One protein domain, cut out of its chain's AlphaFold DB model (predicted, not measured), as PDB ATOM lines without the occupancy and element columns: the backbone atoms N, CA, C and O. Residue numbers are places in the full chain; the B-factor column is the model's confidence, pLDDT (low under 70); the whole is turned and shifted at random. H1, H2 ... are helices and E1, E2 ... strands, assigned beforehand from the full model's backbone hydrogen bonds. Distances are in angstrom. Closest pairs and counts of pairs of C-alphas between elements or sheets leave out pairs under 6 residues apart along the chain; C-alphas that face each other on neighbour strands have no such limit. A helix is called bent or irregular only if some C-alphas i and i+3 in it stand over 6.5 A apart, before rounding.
ATOM      1  N   ALA A 196     -42.026  28.293 -20.820       97.44
ATOM      2  CA  ALA A 196     -41.925  27.460 -22.008       97.44
ATOM      3  C   ALA A 196     -43.312  27.266 -22.628       97.44
ATOM      4  O   ALA A 196     -44.314  27.165 -21.919       97.44
ATOM      5  N   SER A 197     -43.381  27.214 -23.954       97.94
ATOM      6  CA  SER A 197     -44.617  26.934 -24.690       97.94
ATOM      7  C   SER A 197     -44.340  26.069 -25.918       97.94
ATOM      8  O   SER A 197     -43.210  25.994 -26.396       97.94
ATOM      9  N   SER A 198     -45.369  25.399 -26.434       98.44
ATOM     10  CA  SER A 198     -45.282  24.614 -27.665       98.44
ATOM     11  C   SER A 198     -46.456  24.934 -28.576       98.44
ATOM     12  O   SER A 198     -47.610  24.842 -28.160       98.44
ATOM     13  N   SER A 199     -46.162  25.284 -29.828       97.88
ATOM     14  CA  SER A 199     -47.170  25.377 -30.888       97.88
ATOM     15  C   SER A 199     -47.658  23.994 -31.325       97.88
ATOM     16  O   SER A 199     -48.837  23.835 -31.620       97.88
ATOM     17  N   THR A 200     -46.777  22.987 -31.317       98.19
ATOM     18  CA  THR A 200     -47.107  21.598 -31.671       98.19
ATOM     19  C   THR A 200     -48.096  20.985 -30.676       98.19
ATOM     20  O   THR A 200     -48.994  20.256 -31.083       98.19
ATOM     21  N   PHE A 201     -47.977  21.304 -29.379       97.50
ATOM     22  CA  PHE A 201     -48.893  20.835 -28.323       97.50
ATOM     23  C   PHE A 201     -49.968  21.874 -27.938       97.50
ATOM     24  O   PHE A 201     -50.499  21.860 -26.819       97.50
ATOM     25  N   ALA A 202     -50.304  22.798 -28.846       91.69
ATOM     26  CA  ALA A 202     -51.358  23.782 -28.616       91.69
ATOM     27  C   ALA A 202     -52.695  23.101 -28.252       91.69
ATOM     28  O   ALA A 202     -53.102  22.115 -28.862       91.69
ATOM     29  N   GLY A 203     -53.380  23.617 -27.226       93.06
ATOM     30  CA  GLY A 203     -54.599  22.997 -26.688       93.06
ATOM     31  C   GLY A 203     -54.366  21.798 -25.753       93.06
ATOM     32  O   GLY A 203     -55.331  21.138 -25.368       93.06
ATOM     33  N   GLY A 204     -53.119  21.507 -25.359       96.88
ATOM     34  CA  GLY A 204     -52.812  20.469 -24.366       96.88
ATOM     35  C   GLY A 204     -53.061  19.049 -24.879       96.88
ATOM     36  O   GLY A 204     -53.569  18.188 -24.152       96.88
ATOM     37  N   LYS A 205     -52.754  18.804 -26.155       97.75
ATOM     38  CA  LYS A 205     -52.866  17.504 -26.828       97.75
ATOM     39  C   LYS A 205     -51.582  17.227 -27.594       97.75
ATOM     40  O   LYS A 205     -51.037  18.134 -28.216       97.75
ATOM     41  N   VAL A 206     -51.115  15.985 -27.561       98.25
ATOM     42  CA  VAL A 206     -50.022  15.546 -28.434       98.25
ATOM     43  C   VAL A 206     -50.627  15.177 -29.797       98.25
ATOM     44  O   VAL A 206     -51.538  14.349 -29.839       98.25
ATOM     45  N   PRO A 207     -50.186  15.780 -30.916       98.12
ATOM     46  CA  PRO A 207     -50.658  15.398 -32.241       98.12
ATOM     47  C   PRO A 207     -50.069  14.043 -32.650       98.12
ATOM     48  O   PRO A 207     -48.958  13.695 -32.256       98.12
ATOM     49  N   ILE A 208     -50.777  13.299 -33.505       97.50
ATOM     50  CA  ILE A 208     -50.375  11.941 -33.914       97.50
ATOM     51  C   ILE A 208     -48.952  11.870 -34.497       97.50
ATOM     52  O   ILE A 208     -48.234  10.918 -34.227       97.50
ATOM     53  N   GLY A 209     -48.480  12.902 -35.210       97.75
ATOM     54  CA  GLY A 209     -47.099  12.950 -35.716       97.75
ATOM     55  C   GLY A 209     -46.030  12.913 -34.612       97.75
ATOM     56  O   GLY A 209     -44.955  12.347 -34.817       97.75
ATOM     57  N   SER A 210     -46.341  13.450 -33.431       98.19
ATOM     58  CA  SER A 210     -45.485  13.410 -32.240       98.19
ATOM     59  C   SER A 210     -45.663  12.145 -31.399       98.19
ATOM     60  O   SER A 210     -44.821  11.875 -30.553       98.19
ATOM     61  N   ALA A 211     -46.707  11.344 -31.616       97.69
ATOM     62  CA  ALA A 211     -46.820  10.042 -30.966       97.69
ATOM     63  C   ALA A 211     -45.715   9.082 -31.441       97.69
ATOM     64  O   ALA A 211     -45.102   9.275 -32.498       97.69
ATOM     65  N   GLY A 212     -45.454   8.044 -30.650       95.88
ATOM     66  CA  GLY A 212     -44.494   7.004 -30.994       95.88
ATOM     67  C   GLY A 212     -45.014   6.103 -32.111       95.88
ATOM     68  O   GLY A 212     -46.224   5.919 -32.268       95.88
ATOM     69  N   ALA A 213     -44.108   5.491 -32.876       91.94
ATOM     70  CA  ALA A 213     -44.473   4.579 -33.967       91.94
ATOM     71  C   ALA A 213     -45.432   3.437 -33.548       91.94
ATOM     72  O   ALA A 213     -46.264   3.014 -34.348       91.94
ATOM     73  N   GLY A 214     -45.364   2.967 -32.293       90.19
ATOM     74  CA  GLY A 214     -46.277   1.949 -31.746       90.19
ATOM     75  C   GLY A 214     -47.749   2.385 -31.683       90.19
ATOM     76  O   GLY A 214     -48.635   1.547 -31.842       90.19
ATOM     77  N   ALA A 215     -48.002   3.690 -31.556       92.25
ATOM     78  CA  ALA A 215     -49.329   4.301 -31.550       92.25
ATOM     79  C   ALA A 215     -49.755   4.798 -32.948       92.25
ATOM     80  O   ALA A 215     -50.720   5.546 -33.083       92.25
ATOM     81  N   GLY A 216     -49.016   4.421 -34.000       95.12
ATOM     82  CA  GLY A 216     -49.220   4.916 -35.365       95.12
ATOM     83  C   GLY A 216     -48.652   6.317 -35.621       95.12
ATOM     84  O   GLY A 216     -48.975   6.926 -36.640       95.12
ATOM     85  N   GLY A 217     -47.825   6.836 -34.707       97.31
ATOM     86  CA  GLY A 217     -47.176   8.133 -34.847       97.31
ATOM     87  C   GLY A 217     -45.878   8.110 -35.652       97.31
ATOM     88  O   GLY A 217     -45.599   7.193 -36.425       97.31
ATOM     89  N   SER A 218     -45.079   9.168 -35.522       97.00
ATOM     90  CA  SER A 218     -43.833   9.346 -36.285       97.00
ATOM     91  C   SER A 218     -42.685   9.942 -35.470       97.00
ATOM     92  O   SER A 218     -41.686  10.370 -36.055       97.00
ATOM     93  N   ASP A 219     -42.788   9.963 -34.137       97.62
ATOM     94  CA  ASP A 219     -41.746  10.432 -33.217       97.62
ATOM     95  C   ASP A 219     -41.206  11.829 -33.600       97.62
ATOM     96  O   ASP A 219     -39.995  12.072 -33.624       97.62
ATOM     97  N   VAL A 220     -42.096  12.741 -34.008       98.06
ATOM     98  CA  VAL A 220     -41.744  14.129 -34.341       98.06
ATOM     99  C   VAL A 220     -41.746  14.960 -33.060       98.06
ATOM    100  O   VAL A 220     -42.801  15.280 -32.515       98.06
ATOM    101  N   SER A 221     -40.557  15.320 -32.576       98.31
ATOM    102  CA  SER A 221     -40.410  16.116 -31.354       98.31
ATOM    103  C   SER A 221     -41.114  17.476 -31.466       98.31
ATOM    104  O   SER A 221     -40.967  18.125 -32.504       98.31
ATOM    105  N   PRO A 222     -41.818  17.956 -30.428       98.44
ATOM    106  CA  PRO A 222     -42.547  19.220 -30.490       98.44
ATOM    107  C   PRO A 222     -41.620  20.426 -30.664       98.44
ATOM    108  O   PRO A 222     -40.490  20.429 -30.169       98.44
ATOM    109  N   ALA A 223     -42.131  21.484 -31.293       98.12
ATOM    110  CA  ALA A 223     -41.529  22.806 -31.184       98.12
ATOM    111  C   ALA A 223     -41.613  23.300 -29.731       98.12
ATOM    112  O   ALA A 223     -42.654  23.146 -29.085       98.12
ATOM    113  N   ILE A 224     -40.544  23.917 -29.231       98.50
ATOM    114  CA  ILE A 224     -40.466  24.499 -27.885       98.50
ATOM    115  C   ILE A 224     -39.974  25.939 -28.009       98.50
ATOM    116  O   ILE A 224     -38.865  26.180 -28.483       98.50
ATOM    117  N   SER A 225     -40.773  26.888 -27.539       98.31
ATOM    118  CA  SER A 225     -40.382  28.287 -27.367       98.31
ATOM    119  C   SER A 225     -40.010  28.535 -25.907       98.31
ATOM    120  O   SER A 225     -40.718  28.088 -25.006       98.31
ATOM    121  N   ILE A 226     -38.914  29.258 -25.680       97.75
ATOM    122  CA  ILE A 226     -38.349  29.591 -24.368       97.75
ATOM    123  C   ILE A 226     -38.297  31.116 -24.251       97.75
ATOM    124  O   ILE A 226     -37.745  31.791 -25.122       97.75
ATOM    125  N   ALA A 227     -38.838  31.665 -23.165       93.75
ATOM    126  CA  ALA A 227     -38.785  33.097 -22.879       93.75
ATOM    127  C   ALA A 227     -38.389  33.365 -21.424       93.75
ATOM    128  O   ALA A 227     -38.583  32.523 -20.549       93.75
ATOM    129  N   ASN A 228     -37.865  34.569 -21.164       91.81
ATOM    130  CA  ASN A 228     -37.516  35.054 -19.821       91.81
ATOM    131  C   ASN A 228     -36.501  34.174 -19.060       91.81
ATOM    132  O   ASN A 228     -36.636  33.951 -17.859       91.81
ATOM    133  N   ALA A 229     -35.481  33.656 -19.747       91.19
ATOM    134  CA  ALA A 229     -34.408  32.918 -19.090       91.19
ATOM    135  C   ALA A 229     -33.682  33.789 -18.035       91.19
ATOM    136  O   ALA A 229     -33.372  34.947 -18.334       91.19
ATOM    137  N   PRO A 230     -33.368  33.264 -16.832       87.75
ATOM    138  CA  PRO A 230     -32.657  34.016 -15.802       87.75
ATOM    139  C   PRO A 230     -31.288  34.520 -16.272       87.75
ATOM    140  O   PRO A 230     -30.576  33.854 -17.037       87.75
ATOM    141  N   SER A 231     -30.871  35.680 -15.764       85.12
ATOM    142  CA  SER A 231     -29.510  36.177 -15.965       85.12
ATOM    143  C   SER A 231     -28.485  35.183 -15.400       85.12
ATOM    144  O   SER A 231     -28.697  34.550 -14.370       85.12
ATOM    145  N   GLY A 232     -27.364  35.007 -16.103       88.31
ATOM    146  CA  GLY A 232     -26.327  34.040 -15.720       88.31
ATOM    147  C   GLY A 232     -26.517  32.617 -16.260       88.31
ATOM    148  O   GLY A 232     -25.593  31.814 -16.114       88.31
ATOM    149  N   THR A 233     -27.635  32.319 -16.940       93.75
ATOM    150  CA  THR A 233     -27.843  31.044 -17.657       93.75
ATOM    151  C   THR A 233     -26.667  30.741 -18.592       93.75
ATOM    152  O   THR A 233     -26.294  31.561 -19.433       93.75
ATOM    153  N   LYS A 234     -26.069  29.555 -18.441       94.44
ATOM    154  CA  LYS A 234     -24.952  29.039 -19.250       94.44
ATOM    155  C   LYS A 234     -25.418  28.137 -20.380       94.44
ATOM    156  O   LYS A 234     -24.830  28.173 -21.456       94.44
ATOM    157  N   PHE A 235     -26.465  27.359 -20.135       95.44
ATOM    158  CA  PHE A 235     -27.174  26.550 -21.119       95.44
ATOM    159  C   PHE A 235     -28.545  26.149 -20.567       95.44
ATOM    160  O   PHE A 235     -28.773  26.219 -19.358       95.44
ATOM    161  N   PHE A 236     -29.441  25.700 -21.439       97.38
ATOM    162  CA  PHE A 236     -30.664  25.019 -21.040       97.38
ATOM    163  C   PHE A 236     -30.473  23.502 -21.026       97.38
ATOM    164  O   PHE A 236     -29.739  22.930 -21.843       97.38
ATOM    165  N   ALA A 237     -31.194  22.859 -20.117       96.62
ATOM    166  CA  ALA A 237     -31.600  21.471 -20.250       96.62
ATOM    167  C   ALA A 237     -33.109  21.422 -20.510       96.62
ATOM    168  O   ALA A 237     -33.853  22.289 -20.053       96.62
ATOM    169  N   ILE A 238     -33.568  20.414 -21.238       97.44
ATOM    170  CA  ILE A 238     -34.990  20.136 -21.443       97.44
ATOM    171  C   ILE A 238     -35.217  18.685 -21.060       97.44
ATOM    172  O   ILE A 238     -34.460  17.816 -21.491       97.44
ATOM    173  N   VAL A 239     -36.259  18.428 -20.275       97.25
ATOM    174  CA  VAL A 239     -36.711  17.079 -19.929       97.25
ATOM    175  C   VAL A 239     -38.195  16.978 -20.239       97.25
ATOM    176  O   VAL A 239     -38.977  17.823 -19.804       97.25
ATOM    177  N   MET A 240     -38.570  15.949 -20.992       97.38
ATOM    178  CA  MET A 240     -39.952  15.531 -21.183       97.38
ATOM    179  C   MET A 240     -40.142  14.161 -20.556       97.38
ATOM    180  O   MET A 240     -39.437  13.217 -20.923       97.38
ATOM    181  N   ASP A 241     -41.117  14.042 -19.667       95.69
ATOM    182  CA  ASP A 241     -41.503  12.774 -19.069       95.69
ATOM    183  C   ASP A 241     -43.018  12.586 -18.977       95.69
ATOM    184  O   ASP A 241     -43.817  13.498 -19.204       95.69
ATOM    185  N   ASP A 242     -43.376  11.346 -18.688       94.56
ATOM    186  CA  ASP A 242     -44.701  10.882 -18.325       94.56
ATOM    187  C   ASP A 242     -44.628  10.395 -16.874       94.56
ATOM    188  O   ASP A 242     -43.864   9.476 -16.574       94.56
ATOM    189  N   GLU A 243     -45.376  11.031 -15.975       86.62
ATOM    190  CA  GLU A 243     -45.514  10.638 -14.561       86.62
ATOM    191  C   GLU A 243     -46.942  10.124 -14.276       86.62
ATOM    192  O   GLU A 243     -47.407  10.119 -13.134       86.62
ATOM    193  N   THR A 244     -47.678   9.712 -15.318       85.94
ATOM    194  CA  THR A 244     -49.037   9.173 -15.174       85.94
ATOM    195  C   THR A 244     -48.989   7.834 -14.450       85.94
ATOM    196  O   THR A 244     -48.409   6.867 -14.945       85.94
ATOM    197  N   VAL A 245     -49.632   7.750 -13.283       80.31
ATOM    198  CA  VAL A 245     -49.722   6.505 -12.510       80.31
ATOM    199  C   VAL A 245     -50.676   5.532 -13.212       80.31
ATOM    200  O   VAL A 245     -51.891   5.604 -13.037       80.31
ATOM    201  N   SER A 246     -50.105   4.619 -13.997       78.88
ATOM    202  CA  SER A 246     -50.823   3.582 -14.745       78.88
ATOM    203  C   SER A 246     -50.827   2.237 -13.996       78.88
ATOM    204  O   SER A 246     -49.764   1.799 -13.542       78.88
ATOM    205  N   PRO A 247     -51.966   1.516 -13.911       75.94
ATOM    206  CA  PRO A 247     -52.016   0.140 -13.405       75.94
ATOM    207  C   PRO A 247     -51.247  -0.868 -14.273       75.94
ATOM    208  O   PRO A 247     -50.793  -1.892 -13.764       75.94
ATOM    209  N   LEU A 248     -51.105  -0.591 -15.575       72.88
ATOM    210  CA  LEU A 248     -50.321  -1.396 -16.520       72.88
ATOM    211  C   LEU A 248     -48.841  -0.958 -16.574       72.88
ATOM    212  O   LEU A 248     -47.989  -1.694 -17.079       72.88
ATOM    213  N   GLY A 249     -48.533   0.190 -15.963       67.56
ATOM    214  CA  GLY A 249     -47.206   0.781 -15.833       67.56
ATOM    215  C   GLY A 249     -46.900   1.765 -16.962       67.56
ATOM    216  O   GLY A 249     -47.116   1.470 -18.137       67.56
ATOM    217  N   THR A 250     -46.377   2.940 -16.603       70.69
ATOM    218  CA  THR A 250     -46.403   4.165 -17.427       70.69
ATOM    219  C   THR A 250     -45.761   3.998 -18.812       70.69
ATOM    220  O   THR A 250     -46.245   4.542 -19.799       70.69
ATOM    221  N   CYS A 251     -44.715   3.175 -18.903       72.81
ATOM    222  CA  CYS A 251     -44.116   2.691 -20.154       72.81
ATOM    223  C   CYS A 251     -43.717   1.208 -20.041       72.81
ATOM    224  O   CYS A 251     -42.745   0.754 -20.649       72.81
ATOM    225  N   GLY A 252     -44.458   0.454 -19.225       65.81
ATOM    226  CA  GLY A 252     -44.205  -0.951 -18.913       65.81
ATOM    227  C   GLY A 252     -44.329  -1.266 -17.413       65.81
ATOM    228  O   GLY A 252     -44.227  -0.356 -16.581       65.81
ATOM    229  N   PRO A 253     -44.535  -2.545 -17.042       62.62
ATOM    230  CA  PRO A 253     -44.881  -2.936 -15.676       62.62
ATOM    231  C   PRO A 253     -43.872  -2.461 -14.623       62.62
ATOM    232  O   PRO A 253     -42.677  -2.739 -14.716       62.62
ATOM    233  N   GLY A 254     -44.371  -1.780 -13.589       65.19
ATOM    234  CA  GLY A 254     -43.568  -1.308 -12.455       65.19
ATOM    235  C   GLY A 254     -42.778  -0.015 -12.688       65.19
ATOM    236  O   GLY A 254     -42.092   0.431 -11.768       65.19
ATOM    237  N   VAL A 255     -42.871   0.614 -13.866       69.56
ATOM    238  CA  VAL A 255     -42.231   1.914 -14.125       69.56
ATOM    239  C   VAL A 255     -43.182   3.046 -13.733       69.56
ATOM    240  O   VAL A 255     -44.248   3.182 -14.324       69.56
ATOM    241  N   ALA A 256     -42.792   3.841 -12.731       70.81
ATOM    242  CA  ALA A 256     -43.612   4.924 -12.173       70.81
ATOM    243  C   ALA A 256     -43.483   6.272 -12.910       70.81
ATOM    244  O   ALA A 256     -44.316   7.152 -12.713       70.81
ATOM    245  N   ALA A 257     -42.426   6.452 -13.708       83.44
ATOM    246  CA  ALA A 257     -42.208   7.637 -14.530       83.44
ATOM    247  C   ALA A 257     -41.259   7.322 -15.696       83.44
ATOM    248  O   ALA A 257     -40.296   6.568 -15.528       83.44
ATOM    249  N   CYS A 258     -41.510   7.907 -16.866       88.12
ATOM    250  CA  CYS A 258     -40.856   7.538 -18.123       88.12
ATOM    251  C   CYS A 258     -40.327   8.763 -18.863       88.12
ATOM    252  O   CYS A 258     -41.092   9.651 -19.224       88.12
ATOM    253  N   ALA A 259     -39.022   8.812 -19.132       92.81
ATOM    254  CA  ALA A 259     -38.438   9.884 -19.934       92.81
ATOM    255  C   ALA A 259     -38.767   9.681 -21.421       92.81
ATOM    256  O   ALA A 259     -38.389   8.671 -22.012       92.81
ATOM    257  N   HIS A 260     -39.424  10.653 -22.041       95.88
ATOM    258  CA  HIS A 260     -39.716  10.667 -23.477       95.88
ATOM    259  C   HIS A 260     -38.681  11.461 -24.274       95.88
ATOM    260  O   HIS A 260     -38.437  11.167 -25.443       95.88
ATOM    261  N   TRP A 261     -38.038  12.451 -23.651       95.75
ATOM    262  CA  TRP A 261     -36.971  13.221 -24.282       95.75
ATOM    263  C   TRP A 261     -36.077  13.872 -23.234       95.75
ATOM    264  O   TRP A 261     -36.562  14.349 -22.209       95.75
ATOM    265  N   SER A 262     -34.780  13.971 -23.514       94.06
ATOM    266  CA  SER A 262     -33.916  14.899 -22.791       94.06
ATOM    267  C   SER A 262     -32.871  15.526 -23.711       94.06
ATOM    268  O   SER A 262     -32.289  14.841 -24.557       94.06
ATOM    269  N   LEU A 263     -32.648  16.834 -23.554       93.56
ATOM    270  CA  LEU A 263     -31.596  17.592 -24.234       93.56
ATOM    271  C   LEU A 263     -30.783  18.393 -23.224       93.56
ATOM    272  O   LEU A 263     -31.322  18.932 -22.259       93.56
ATOM    273  N   PHE A 264     -29.499  18.545 -23.515       93.25
ATOM    274  CA  PHE A 264     -28.528  19.245 -22.687       93.25
ATOM    275  C   PHE A 264     -27.640  20.140 -23.548       93.25
ATOM    276  O   PHE A 264     -27.432  19.869 -24.732       93.25
ATOM    277  N   ASN A 265     -27.067  21.174 -22.932       93.69
ATOM    278  CA  ASN A 265     -26.162  22.140 -23.564       93.69
ATOM    279  C   ASN A 265     -26.812  23.027 -24.648       93.69
ATOM    280  O   ASN A 265     -26.106  23.579 -25.492       93.69
ATOM    281  N   LEU A 266     -28.139  23.190 -24.643       94.94
ATOM    282  CA  LEU A 266     -28.800  24.174 -25.509       94.94
ATOM    283  C   LEU A 266     -28.302  25.575 -25.136       94.94
ATOM    284  O   LEU A 266     -28.327  25.945 -23.964       94.94
ATOM    285  N   LEU A 267     -27.814  26.354 -26.100       94.81
ATOM    286  CA  LEU A 267     -27.212  27.654 -25.797       94.81
ATOM    287  C   LEU A 267     -28.266  28.641 -25.253       94.81
ATOM    288  O   LEU A 267     -29.412  28.596 -25.693       94.81
ATOM    289  N   PRO A 268     -27.901  29.599 -24.374       92.19
ATOM    290  CA  PRO A 268     -28.848  30.584 -23.830       92.19
ATOM    291  C   PRO A 268     -29.528  31.464 -24.892       92.19
ATOM    292  O   PRO A 268     -30.578  32.043 -24.637       92.19
ATOM    293  N   ALA A 269     -28.935  31.564 -26.086       93.12
ATOM    294  CA  ALA A 269     -29.505  32.261 -27.238       93.12
ATOM    295  C   ALA A 269     -30.615  31.465 -27.961       93.12
ATOM    296  O   ALA A 269     -31.303  32.019 -28.816       93.12
ATOM    297  N   THR A 270     -30.798  30.176 -27.653       94.25
ATOM    298  CA  THR A 270     -31.863  29.346 -28.228       94.25
ATOM    299  C   THR A 270     -33.200  29.686 -27.571       94.25
ATOM    300  O   THR A 270     -33.568  29.118 -26.549       94.25
ATOM    301  N   THR A 271     -33.943  30.611 -28.179       94.38
ATOM    302  CA  THR A 271     -35.315  30.970 -27.774       94.38
ATOM    303  C   THR A 271     -36.387  30.109 -28.443       94.38
ATOM    304  O   THR A 271     -37.523  30.083 -27.979       94.38
ATOM    305  N   VAL A 272     -36.049  29.387 -29.517       96.56
ATOM    306  CA  VAL A 272     -36.938  28.437 -30.199       96.56
ATOM    307  C   VAL A 272     -36.151  27.190 -30.600       96.56
ATOM    308  O   VAL A 272     -35.125  27.279 -31.273       96.56
ATOM    309  N   LEU A 273     -36.671  26.027 -30.221       96.69
ATOM    310  CA  LEU A 273     -36.303  24.716 -30.744       96.69
ATOM    311  C   LEU A 273     -37.413  24.286 -31.724       96.69
ATOM    312  O   LEU A 273     -38.571  24.220 -31.307       96.69
ATOM    313  N   PRO A 274     -37.124  24.050 -33.018       96.75
ATOM    314  CA  PRO A 274     -38.164  23.771 -34.008       96.75
ATOM    315  C   PRO A 274     -38.786  22.377 -33.848       96.75
ATOM    316  O   PRO A 274     -38.214  21.474 -33.238       96.75
ATOM    317  N   GLU A 275     -39.960  22.186 -34.449       97.38
ATOM    318  CA  GLU A 275     -40.579  20.864 -34.555       97.38
ATOM    319  C   GLU A 275     -39.660  19.896 -35.327       97.38
ATOM    320  O   GLU A 275     -38.974  20.281 -36.274       97.38
ATOM    321  N   GLY A 276     -39.591  18.641 -34.882       97.12
ATOM    322  CA  GLY A 276     -38.686  17.625 -35.418       97.12
ATOM    323  C   GLY A 276     -37.203  17.790 -35.047       97.12
ATOM    324  O   GLY A 276     -36.403  16.941 -35.447       97.12
ATOM    325  N   ALA A 277     -36.821  18.812 -34.264       96.00
ATOM    326  CA  ALA A 277     -35.424  19.109 -33.922       96.00
ATOM    327  C   ALA A 277     -34.622  17.915 -33.377       96.00
ATOM    328  O   ALA A 277     -33.422  17.828 -33.626       96.00
ATOM    329  N   SER A 278     -35.264  16.966 -32.684       95.25
ATOM    330  CA  SER A 278     -34.598  15.758 -32.176       95.25
ATOM    331  C   SER A 278     -33.921  14.913 -33.262       95.25
ATOM    332  O   SER A 278     -32.911  14.259 -32.993       95.25
ATOM    333  N   LYS A 279     -34.460  14.937 -34.488       93.31
ATOM    334  CA  LYS A 279     -33.966  14.168 -35.642       93.31
ATOM    335  C   LYS A 279     -32.997  14.965 -36.520       93.31
ATOM    336  O   LYS A 279     -32.408  14.409 -37.444       93.31
ATOM    337  N   THR A 280     -32.802  16.252 -36.231       87.69
ATOM    338  CA  THR A 280     -31.818  17.110 -36.906       87.69
ATOM    339  C   THR A 280     -30.547  17.247 -36.062       87.69
ATOM    340  O   THR A 280     -30.652  17.364 -34.842       87.69
ATOM    341  N   PRO A 281     -29.338  17.281 -36.654       79.19
ATOM    342  CA  PRO A 281     -28.115  17.542 -35.898       79.19
ATOM    343  C   PRO A 281     -28.123  18.929 -35.235       79.19
ATOM    344  O   PRO A 281     -28.016  19.958 -35.903       79.19
ATOM    345  N   LEU A 282     -28.208  18.958 -33.905       83.94
ATOM    346  CA  LEU A 282     -28.113  20.172 -33.095       83.94
ATOM    347  C   LEU A 282     -26.659  20.358 -32.629       83.94
ATOM    348  O   LEU A 282     -26.139  19.573 -31.840       83.94
ATOM    349  N   THR A 283     -25.977  21.389 -33.133       86.94
ATOM    350  CA  THR A 283     -24.542  21.597 -32.858       86.94
ATOM    351  C   THR A 283     -24.297  21.901 -31.378       86.94
ATOM    352  O   THR A 283     -24.879  22.833 -30.831       86.94
ATOM    353  N   GLY A 284     -23.419  21.126 -30.730       88.44
ATOM    354  CA  GLY A 284     -23.055  21.282 -29.312       88.44
ATOM    355  C   GLY A 284     -24.069  20.722 -28.304       88.44
ATOM    356  O   GLY A 284     -23.738  20.589 -27.125       88.44
ATOM    357  N   VAL A 285     -25.264  20.344 -28.761       92.00
ATOM    358  CA  VAL A 285     -26.341  19.781 -27.937       92.00
ATOM    359  C   VAL A 285     -26.146  18.276 -27.783       92.00
ATOM    360  O   VAL A 285     -25.811  17.577 -28.739       92.00
ATOM    361  N   VAL A 286     -26.392  17.759 -26.580       91.31
ATOM    362  CA  VAL A 286     -26.410  16.317 -26.303       91.31
ATOM    363  C   VAL A 286     -27.839  15.893 -26.006       91.31
ATOM    364  O   VAL A 286     -28.520  16.542 -25.220       91.31
ATOM    365  N   GLN A 287     -28.288  14.800 -26.619       91.94
ATOM    366  CA  GLN A 287     -29.554  14.153 -26.282       91.94
ATOM    367  C   GLN A 287     -29.285  12.937 -25.384       91.94
ATOM    368  O   GLN A 287     -28.309  12.218 -25.609       91.94
ATOM    369  N   GLY A 288     -30.114  12.732 -24.358       90.19
ATOM    370  CA  GLY A 288     -30.052  11.551 -23.486       90.19
ATOM    371  C   GLY A 288     -30.887  10.382 -24.015       90.19
ATOM    372  O   GLY A 288     -31.447  10.454 -25.114       90.19
ATOM    373  N   TYR A 289     -30.991   9.315 -23.219       90.38
ATOM    374  CA  TYR A 289     -31.876   8.184 -23.511       90.38
ATOM    375  C   TYR A 289     -33.320   8.467 -23.084       90.38
ATOM    376  O   TYR A 289     -33.579   8.961 -21.984       90.38
ATOM    377  N   ALA A 290     -34.257   8.074 -23.941       92.19
ATOM    378  CA  ALA A 290     -35.663   7.915 -23.600       92.19
ATOM    379  C   ALA A 290     -35.944   6.518 -23.000       92.19
ATOM    380  O   ALA A 290     -35.045   5.687 -22.848       92.19
ATOM    381  N   TYR A 291     -37.208   6.255 -22.669       89.81
ATOM    382  CA  TYR A 291     -37.697   5.061 -21.973       89.81
ATOM    383  C   TYR A 291     -37.349   3.721 -22.646       89.81
ATOM    384  O   TYR A 291     -37.252   2.701 -21.970       89.81
ATOM    385  N   ASN A 292     -37.132   3.708 -23.964       88.50
ATOM    386  CA  ASN A 292     -36.770   2.518 -24.741       88.50
ATOM    387  C   ASN A 292     -35.254   2.393 -25.020       88.50
ATOM    388  O   ASN A 292     -34.843   1.586 -25.856       88.50
ATOM    389  N   GLY A 293     -34.420   3.212 -24.366       88.50
ATOM    390  CA  GLY A 293     -32.966   3.216 -24.543       88.50
ATOM    391  C   GLY A 293     -32.474   3.807 -25.870       88.50
ATOM    392  O   GLY A 293     -31.285   3.703 -26.168       88.50
ATOM    393  N   GLN A 294     -33.347   4.417 -26.680       89.56
ATOM    394  CA  GLN A 294     -32.930   5.207 -27.841       89.56
ATOM    395  C   GLN A 294     -32.540   6.625 -27.419       89.56
ATOM    396  O   GLN A 294     -33.125   7.205 -26.502       89.56
ATOM    397  N   THR A 295     -31.558   7.205 -28.110       90.50
ATOM    398  CA  THR A 295     -31.171   8.606 -27.925       90.50
ATOM    399  C   THR A 295     -32.165   9.541 -28.614       90.50
ATOM    400  O   THR A 295     -32.482   9.354 -29.787       90.50
ATOM    401  N   GLY A 296     -32.583  10.599 -27.918       92.62
ATOM    402  CA  GLY A 296     -33.484  11.621 -28.457       92.62
ATOM    403  C   GLY A 296     -34.952  11.403 -28.097       92.62
ATOM    404  O   GLY A 296     -35.273  10.759 -27.105       92.62
ATOM    405  N   TYR A 297     -35.838  12.036 -28.859       96.12
ATOM    406  CA  TYR A 297     -37.277  12.056 -28.625       96.12
ATOM    407  C   TYR A 297     -37.894  10.726 -29.030       96.12
ATOM    408  O   TYR A 297     -37.706  10.290 -30.166       96.12
ATOM    409  N   GLN A 298     -38.656  10.123 -28.127       96.12
ATOM    410  CA  GLN A 298     -39.523   8.982 -28.399       96.12
ATOM    411  C   GLN A 298     -40.930   9.367 -27.945       96.12
ATOM    412  O   GLN A 298     -41.133   9.782 -26.803       96.12
ATOM    413  N   GLY A 299     -41.891   9.298 -28.856       96.50
ATOM    414  CA  GLY A 299     -43.228   9.835 -28.652       96.50
ATOM    415  C   GLY A 299     -44.073   9.030 -27.660       96.50
ATOM    416  O   GLY A 299     -43.731   7.895 -27.318       96.50
ATOM    417  N   PRO A 300     -45.200   9.595 -27.199       95.44
ATOM    418  CA  PRO A 300     -46.228   8.873 -26.458       95.44
ATOM    419  C   PRO A 300     -46.653   7.557 -27.106       95.44
ATOM    420  O   PRO A 300     -46.927   7.501 -28.305       95.44
ATOM    421  N   ASN A 301     -46.734   6.512 -26.289       92.69
ATOM    422  CA  ASN A 301     -47.278   5.208 -26.653       92.69
ATOM    423  C   ASN A 301     -47.847   4.537 -25.384       92.69
ATOM    424  O   ASN A 301     -47.247   3.574 -24.892       92.69
ATOM    425  N   PRO A 302     -48.917   5.103 -24.791       91.19
ATOM    426  CA  PRO A 302     -49.505   4.597 -23.557       91.19
ATOM    427  C   PRO A 302     -50.164   3.219 -23.768       91.19
ATOM    428  O   PRO A 302     -50.425   2.815 -24.907       91.19
ATOM    429  N   PRO A 303     -50.446   2.469 -22.688       88.62
ATOM    430  CA  PRO A 303     -51.263   1.264 -22.754       88.62
ATOM    431  C   PRO A 303     -52.644   1.546 -23.362       88.62
ATOM    432  O   PRO A 303     -53.275   2.562 -23.075       88.62
ATOM    433  N   ALA A 304     -53.135   0.631 -24.202       87.06
ATOM    434  CA  ALA A 304     -54.363   0.843 -24.964       87.06
ATOM    435  C   ALA A 304     -55.586   1.087 -24.057       87.06
ATOM    436  O   ALA A 304     -55.975   0.215 -23.278       87.06
ATOM    437  N   GLY A 305     -56.223   2.250 -24.219       88.56
ATOM    438  CA  GLY A 305     -57.384   2.673 -23.428       88.56
ATOM    439  C   GLY A 305     -57.049   3.550 -22.218       88.56
ATOM    440  O   GLY A 305     -57.973   4.018 -21.551       88.56
ATOM    441  N   GLU A 306     -55.770   3.814 -21.947       90.88
ATOM    442  CA  GLU A 306     -55.328   4.801 -20.960       90.88
ATOM    443  C   GLU A 306     -55.019   6.144 -21.640       90.88
ATOM    444  O   GLU A 306     -54.622   6.200 -22.796       90.88
ATOM    445  N   THR A 307     -55.207   7.263 -20.934       93.69
ATOM    446  CA  THR A 307     -54.786   8.590 -21.415       93.69
ATOM    447  C   THR A 307     -53.741   9.141 -20.470       93.69
ATOM    448  O   THR A 307     -54.028   9.407 -19.302       93.69
ATOM    449  N   HIS A 308     -52.532   9.322 -20.985       95.00
ATOM    450  CA  HIS A 308     -51.383   9.767 -20.212       95.00
ATOM    451  C   HIS A 308     -51.118  11.261 -20.411       95.00
ATOM    452  O   HIS A 308     -51.537  11.869 -21.403       95.00
ATOM    453  N   THR A 309     -50.430  11.856 -19.438       95.56
ATOM    454  CA  THR A 309     -50.060  13.271 -19.385       95.56
ATOM    455  C   THR A 309     -48.547  13.425 -19.449       95.56
ATOM    456  O   THR A 309     -47.822  13.021 -18.543       95.56
ATOM    457  N   TYR A 310     -48.087  14.086 -20.503       96.56
ATOM    458  CA  TYR A 310     -46.681  14.320 -20.786       96.56
ATOM    459  C   TYR A 310     -46.315  15.760 -20.441       96.56
ATOM    460  O   TYR A 310     -46.969  16.701 -20.904       96.56
ATOM    461  N   THR A 311     -45.258  15.931 -19.651       97.62
ATOM    462  CA  THR A 311     -44.800  17.235 -19.160       97.62
ATOM    463  C   THR A 311     -43.402  17.530 -19.683       97.62
ATOM    464  O   THR A 311     -42.480  16.757 -19.450       97.62
ATOM    465  N   ILE A 312     -43.228  18.671 -20.353       98.44
ATOM    466  CA  ILE A 312     -41.917  19.202 -20.746       98.44
ATOM    467  C   ILE A 312     -41.546  20.349 -19.811       98.44
ATOM    468  O   ILE A 312     -42.274  21.341 -19.716       98.44
ATOM    469  N   THR A 313     -40.391  20.229 -19.159       98.31
ATOM    470  CA  THR A 313     -39.760  21.303 -18.381       98.31
ATOM    471  C   THR A 313     -38.461  21.736 -19.040       98.31
ATOM    472  O   THR A 313     -37.652  20.910 -19.467       98.31
ATOM    473  N   VAL A 314     -38.265  23.048 -19.111       98.38
ATOM    474  CA  VAL A 314     -37.013  23.690 -19.509       98.38
ATOM    475  C   VAL A 314     -36.328  24.185 -18.241       98.38
ATOM    476  O   VAL A 314     -36.944  24.903 -17.457       98.38
ATOM    477  N   TYR A 315     -35.060  23.836 -18.046       97.25
ATOM    478  CA  TYR A 315     -34.240  24.255 -16.910       97.25
ATOM    479  C   TYR A 315     -33.121  25.180 -17.383       97.25
ATOM    480  O   TYR A 315     -32.400  24.859 -18.328       97.25
ATOM    481  N   ALA A 316     -32.951  26.312 -16.707       95.94
ATOM    482  CA  ALA A 316     -31.848  27.238 -16.913       95.94
ATOM    483  C   ALA A 316     -30.676  26.859 -16.002       95.94
ATOM    484  O   ALA A 316     -30.774  26.967 -14.779       95.94
ATOM    485  N   MET A 317     -29.564  26.421 -16.590       95.31
ATOM    486  CA  MET A 317     -28.401  25.928 -15.849       95.31
ATOM    487  C   MET A 317     -27.383  27.048 -15.617       95.31
ATOM    488  O   MET A 317     -27.038  27.783 -16.544       95.31
ATOM    489  N   GLY A 318     -26.910  27.189 -14.380       93.00
ATOM    490  CA  GLY A 318     -26.068  28.295 -13.927       93.00
ATOM    491  C   GLY A 318     -24.566  28.025 -13.916       93.00
ATOM    492  O   GLY A 318     -24.040  27.153 -14.605       93.00
ATOM    493  N   GLN A 319     -23.845  28.817 -13.120       85.31
ATOM    494  CA  GLN A 319     -22.414  28.626 -12.888       85.31
ATOM    495  C   GLN A 319     -22.155  27.310 -12.133       85.31
ATOM    496  O   GLN A 319     -22.951  26.899 -11.300       85.31
ATOM    497  N   GLY A 320     -21.046  26.634 -12.442       84.38
ATOM    498  CA  GLY A 320     -20.726  25.315 -11.881       84.38
ATOM    499  C   GLY A 320     -21.426  24.145 -12.582       84.38
ATOM    500  O   GLY A 320     -20.938  23.022 -12.489       84.38
ATOM    501  N   ALA A 321     -22.491  24.394 -13.355       86.44
ATOM    502  CA  ALA A 321     -23.084  23.386 -14.223       86.44
ATOM    503  C   ALA A 321     -22.075  22.956 -15.303       86.44
ATOM    504  O   ALA A 321     -21.712  23.738 -16.185       86.44
ATOM    505  N   THR A 322     -21.622  21.705 -15.252       85.25
ATOM    506  CA  THR A 322     -20.743  21.140 -16.283       85.25
ATOM    507  C   THR A 322     -21.572  20.718 -17.493       85.25
ATOM    508  O   THR A 322     -22.535  19.963 -17.355       85.25
ATOM    509  N   ALA A 323     -21.182  21.179 -18.685       82.94
ATOM    510  CA  ALA A 323     -21.799  20.754 -19.937       82.94
ATOM    511  C   ALA A 323     -21.671  19.231 -20.117       82.94
ATOM    512  O   ALA A 323     -20.617  18.639 -19.875       82.94
ATOM    513  N   MET A 324     -22.750  18.588 -20.554       83.12
ATOM    514  CA  MET A 324     -22.785  17.144 -20.751       83.12
ATOM    515  C   MET A 324     -21.923  16.736 -21.947       83.12
ATOM    516  O   MET A 324     -21.990  17.354 -23.007       83.12
ATOM    517  N   THR A 325     -21.131  15.672 -21.802       77.75
ATOM    518  CA  THR A 325     -20.324  15.128 -22.906       77.75
ATOM    519  C   THR A 325     -21.014  13.916 -23.522       77.75
ATOM    520  O   THR A 325     -21.576  13.081 -22.810       77.75
ATOM    521  N   ALA A 326     -20.951  13.790 -24.850       65.75
ATOM    522  CA  ALA A 326     -21.649  12.730 -25.581       65.75
ATOM    523  C   ALA A 326     -21.305  11.309 -25.080       65.75
ATOM    524  O   ALA A 326     -22.174  10.448 -25.063       65.75
ATOM    525  N   GLY A 327     -20.077  11.072 -24.602       56.88
ATOM    526  CA  GLY A 327     -19.636   9.753 -24.127       56.88
ATOM    527  C   GLY A 327     -20.131   9.326 -22.736       56.88
ATOM    528  O   GLY A 327     -20.082   8.140 -22.438       56.88
ATOM    529  N   THR A 328     -20.596  10.248 -21.882       52.84
ATOM    530  CA  THR A 328     -21.122   9.918 -20.529       52.84
ATOM    531  C   THR A 328     -22.582  10.307 -20.310       52.84
ATOM    532  O   THR A 328     -23.181   9.871 -19.330       52.84
ATOM    533  N   ALA A 329     -23.172  11.102 -21.206       50.38
ATOM    534  CA  ALA A 329     -24.565  11.534 -21.106       50.38
ATOM    535  C   ALA A 329     -25.504  10.899 -22.140       50.38
ATOM    536  O   ALA A 329     -26.706  10.848 -21.886       50.38
ATOM    537  N   ALA A 330     -24.990  10.354 -23.252       53.38
ATOM    538  CA  ALA A 330     -25.835   9.661 -24.227       53.38
ATOM    539  C   ALA A 330     -26.568   8.448 -23.630       53.38
ATOM    540  O   ALA A 330     -27.586   8.056 -24.180       53.38
ATOM    541  N   THR A 331     -26.089   7.887 -22.511       57.06
ATOM    542  CA  THR A 331     -26.691   6.728 -21.831       57.06
ATOM    543  C   THR A 331     -27.592   7.075 -20.643       57.06
ATOM    544  O   THR A 331     -28.027   6.174 -19.928       57.06
ATOM    545  N   ALA A 332     -27.823   8.359 -20.355       67.50
ATOM    546  CA  ALA A 332     -28.569   8.774 -19.172       67.50
ATOM    547  C   ALA A 332     -30.050   9.015 -19.498       67.50
ATOM    548  O   ALA A 332     -30.382   9.861 -20.331       67.50
ATOM    549  N   THR A 333     -30.929   8.294 -18.803       81.56
ATOM    550  CA  THR A 333     -32.379   8.516 -18.800       81.56
ATOM    551  C   THR A 333     -32.729   9.447 -17.643       81.56
ATOM    552  O   THR A 333     -32.417   9.141 -16.492       81.56
ATOM    553  N   TYR A 334     -33.370  10.581 -17.931       87.31
ATOM    554  CA  TYR A 334     -33.773  11.561 -16.920       87.31
ATOM    555  C   TYR A 334     -35.278  11.802 -16.961       87.31
ATOM    556  O   TYR A 334     -35.791  12.320 -17.948       87.31
ATOM    557  N   THR A 335     -35.960  11.480 -15.865       91.69
ATOM    558  CA  THR A 335     -37.217  12.143 -15.490       91.69
ATOM    559  C   THR A 335     -36.897  13.502 -14.866       91.69
ATOM    560  O   THR A 335     -35.752  13.752 -14.468       91.69
ATOM    561  N   ARG A 336     -37.890  14.382 -14.747       92.44
ATOM    562  CA  ARG A 336     -37.767  15.695 -14.099       92.44
ATOM    563  C   ARG A 336     -37.302  15.547 -12.659       92.44
ATOM    564  O   ARG A 336     -36.261  16.096 -12.311       92.44
ATOM    565  N   ALA A 337     -37.958  14.687 -11.879       90.06
ATOM    566  CA  ALA A 337     -37.550  14.383 -10.507       90.06
ATOM    567  C   ALA A 337     -36.087  13.890 -10.411       90.06
ATOM    568  O   ALA A 337     -35.338  14.326  -9.535       90.06
ATOM    569  N   GLY A 338     -35.645  13.021 -11.331       89.44
ATOM    570  CA  GLY A 338     -34.262  12.529 -11.370       89.44
ATOM    571  C   GLY A 338     -33.241  13.588 -11.804       89.44
ATOM    572  O   GLY A 338     -32.112  13.604 -11.307       89.44
ATOM    573  N   PHE A 339     -33.625  14.489 -12.712       91.69
ATOM    574  CA  PHE A 339     -32.800  15.617 -13.142       91.69
ATOM    575  C   PHE A 339     -32.661  16.657 -12.024       91.69
ATOM    576  O   PHE A 339     -31.545  17.020 -11.655       91.69
ATOM    577  N   GLU A 340     -33.776  17.078 -11.429       92.56
ATOM    578  CA  GLU A 340     -33.832  18.032 -10.320       92.56
ATOM    579  C   GLU A 340     -33.037  17.528  -9.112       92.56
ATOM    580  O   GLU A 340     -32.160  18.237  -8.623       92.56
ATOM    581  N   ALA A 341     -33.239  16.275  -8.684       90.06
ATOM    582  CA  ALA A 341     -32.492  15.695  -7.567       90.06
ATOM    583  C   ALA A 341     -30.966  15.710  -7.785       90.06
ATOM    584  O   ALA A 341     -30.210  15.901  -6.832       90.06
ATOM    585  N   LYS A 342     -30.508  15.537  -9.034       89.38
ATOM    586  CA  LYS A 342     -29.081  15.532  -9.387       89.38
ATOM    587  C   LYS A 342     -28.493  16.930  -9.595       89.38
ATOM    588  O   LYS A 342     -27.315  17.131  -9.306       89.38
ATOM    589  N   TYR A 343     -29.273  17.872 -10.126       90.06
ATOM    590  CA  TYR A 343     -28.773  19.168 -10.598       90.06
ATOM    591  C   TYR A 343     -29.320  20.387  -9.841       90.06
ATOM    592  O   TYR A 343     -28.951  21.502 -10.198       90.06
ATOM    593  N   LYS A 344     -30.128  20.202  -8.783       89.25
ATOM    594  CA  LYS A 344     -30.751  21.270  -7.971       89.25
ATOM    595  C   LYS A 344     -29.843  22.462  -7.653       89.25
ATOM    596  O   LYS A 344     -30.267  23.598  -7.813       89.25
ATOM    597  N   ASP A 345     -28.589  22.216  -7.276       89.62
ATOM    598  CA  ASP A 345     -27.645  23.260  -6.845       89.62
ATOM    599  C   ASP A 345     -27.078  24.089  -8.017       89.62
ATOM    600  O   ASP A 345     -26.348  25.056  -7.811       89.62
ATOM    601  N   PHE A 346     -27.424  23.718  -9.253       92.50
ATOM    602  CA  PHE A 346     -27.012  24.367 -10.497       92.50
ATOM    603  C   PHE A 346     -28.190  24.899 -11.330       92.50
ATOM    604  O   PHE A 346     -27.958  25.494 -12.385       92.50
ATOM    605  N   ILE A 347     -29.441  24.682 -10.907       91.94
ATOM    606  CA  ILE A 347     -30.639  25.185 -11.595       91.94
ATOM    607  C   ILE A 347     -30.902  26.622 -11.120       91.94
ATOM    608  O   ILE A 347     -31.222  26.848  -9.959       91.94
ATOM    609  N   LEU A 348     -30.794  27.602 -12.024       90.06
ATOM    610  CA  LEU A 348     -31.155  29.006 -11.754       90.06
ATOM    611  C   LEU A 348     -32.667  29.247 -11.822       90.06
ATOM    612  O   LEU A 348     -33.170  30.234 -11.293       90.06
ATOM    613  N   GLY A 349     -33.388  28.375 -12.521       90.00
ATOM    614  CA  GLY A 349     -34.833  28.441 -12.674       90.00
ATOM    615  C   GLY A 349     -35.342  27.395 -13.656       90.00
ATOM    616  O   GLY A 349     -34.573  26.806 -14.419       90.00
ATOM    617  N   GLN A 350     -36.653  27.188 -13.648       93.69
ATOM    618  CA  GLN A 350     -37.355  26.294 -14.567       93.69
ATOM    619  C   GLN A 350     -38.544  27.005 -15.217       93.69
ATOM    620  O   GLN A 350     -38.975  28.057 -14.737       93.69
ATOM    621  N   SER A 351     -39.065  26.445 -16.306       95.50
ATOM    622  CA  SER A 351     -40.273  26.941 -16.963       95.50
ATOM    623  C   SER A 351     -41.483  26.879 -16.031       95.50
ATOM    624  O   SER A 351     -41.765  25.843 -15.441       95.50
ATOM    625  N   ILE A 352     -42.224  27.979 -15.914       91.75
ATOM    626  CA  ILE A 352     -43.534  28.016 -15.257       91.75
ATOM    627  C   ILE A 352     -44.468  28.880 -16.125       91.75
ATOM    628  O   ILE A 352     -44.188  30.065 -16.301       91.75
ATOM    629  N   PRO A 353     -45.568  28.332 -16.675       92.12
ATOM    630  CA  PRO A 353     -45.942  26.920 -16.633       92.12
ATOM    631  C   PRO A 353     -44.964  26.037 -17.425       92.12
ATOM    632  O   PRO A 353     -44.238  26.505 -18.305       92.12
ATOM    633  N   ASN A 354     -44.988  24.744 -17.113       96.44
ATOM    634  CA  ASN A 354     -44.449  23.703 -17.980       96.44
ATOM    635  C   ASN A 354     -45.390  23.459 -19.163       96.44
ATOM    636  O   ASN A 354     -46.591  23.726 -19.082       96.44
ATOM    637  N   ILE A 355     -44.861  22.907 -20.254       98.38
ATOM    638  CA  ILE A 355     -45.699  22.461 -21.373       98.38
ATOM    639  C   ILE A 355     -46.314  21.127 -20.956       98.38
ATOM    640  O   ILE A 355     -45.582  20.185 -20.666       98.38
ATOM    641  N   VAL A 356     -47.642  21.040 -20.938       97.88
ATOM    642  CA  VAL A 356     -48.377  19.830 -20.547       97.88
ATOM    643  C   VAL A 356     -49.327  19.436 -21.671       97.88
ATOM    644  O   VAL A 356     -50.077  20.277 -22.175       97.88
ATOM    645  N   ALA A 357     -49.304  18.167 -22.071       98.06
ATOM    646  CA  ALA A 357     -50.150  17.643 -23.138       98.06
ATOM    647  C   ALA A 357     -50.559  16.193 -22.875       98.06
ATOM    648  O   ALA A 357     -49.789  15.427 -22.306       98.06
ATOM    649  N   THR A 358     -51.756  15.801 -23.316       97.62
ATOM    650  CA  THR A 358     -52.241  14.420 -23.156       97.62
ATOM    651  C   THR A 358     -52.250  13.647 -24.472       97.62
ATOM    652  O   THR A 358     -52.496  14.240 -25.529       97.62
ATOM    653  N   PHE A 359     -52.081  12.326 -24.397       96.62
ATOM    654  CA  PHE A 359     -52.263  11.393 -25.518       96.62
ATOM    655  C   PHE A 359     -53.024  10.130 -25.048       96.62
ATOM    656  O   PHE A 359     -52.741   9.677 -23.934       96.62
ATOM    657  N   PRO A 360     -54.013   9.628 -25.820       93.19
ATOM    658  CA  PRO A 360     -54.792   8.417 -25.525       93.19
ATOM    659  C   PRO A 360     -54.223   7.137 -26.178       93.19
ATOM    660  O   PRO A 360     -53.116   7.214 -26.751       93.19
TER     661      PRO A 360
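This is residues 196 to 360 of the 360 residues of the protein "YbhB/YbcL family Raf kinase inhibitor-like protein" of Ottowia sp. GY511 (UniProt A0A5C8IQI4). With little regular structure, this is a twisted antiparallel sheet of E2, E3, E4, E5 and E6, with H2 over one face and long loops and E1 over the other. The 165 printed residues include two named helices and six named strands, in order E1 E2 E3 E4 H1 H2 E5 E6; the class is mixed, with only 55 residues in them. It is compact, radius of gyration 14.8 A, spanning 45 by 30 by 28 A.

E4, residues 308 to 317, 28.4 A, begins at C-alpha (-51.383, 9.767, -20.212). E2 is 235 to 242, 23.7 A; E3 258 to 266, 21.8 A; E5 347 to 350; E6 355 to 359, ending at C-alpha (-52.263, 11.393, -25.518). H2 is 336 to 346, irregular, C-alphas 342 and 345 being 8.3 A apart; H1 is 326 to 329, E1 224 to 227.

E2 lies on one side of E4 (N 239 and O 313, 3.0 A), E5 and E6 on the other side. E2 and E3 form a hairpin (N 240 and O 261, 2.8 A). H2, with 5 of 7 O i to N i+4 pairs within hydrogen-bond range, is on the sheet; H1 is not on it. E1 pairs with no named strand.

The printed part has no cut. The links E2 to E3 and E3 to E4 are long. Residues 249, 252 to 255 and 326 to 332 have pLDDT under 70.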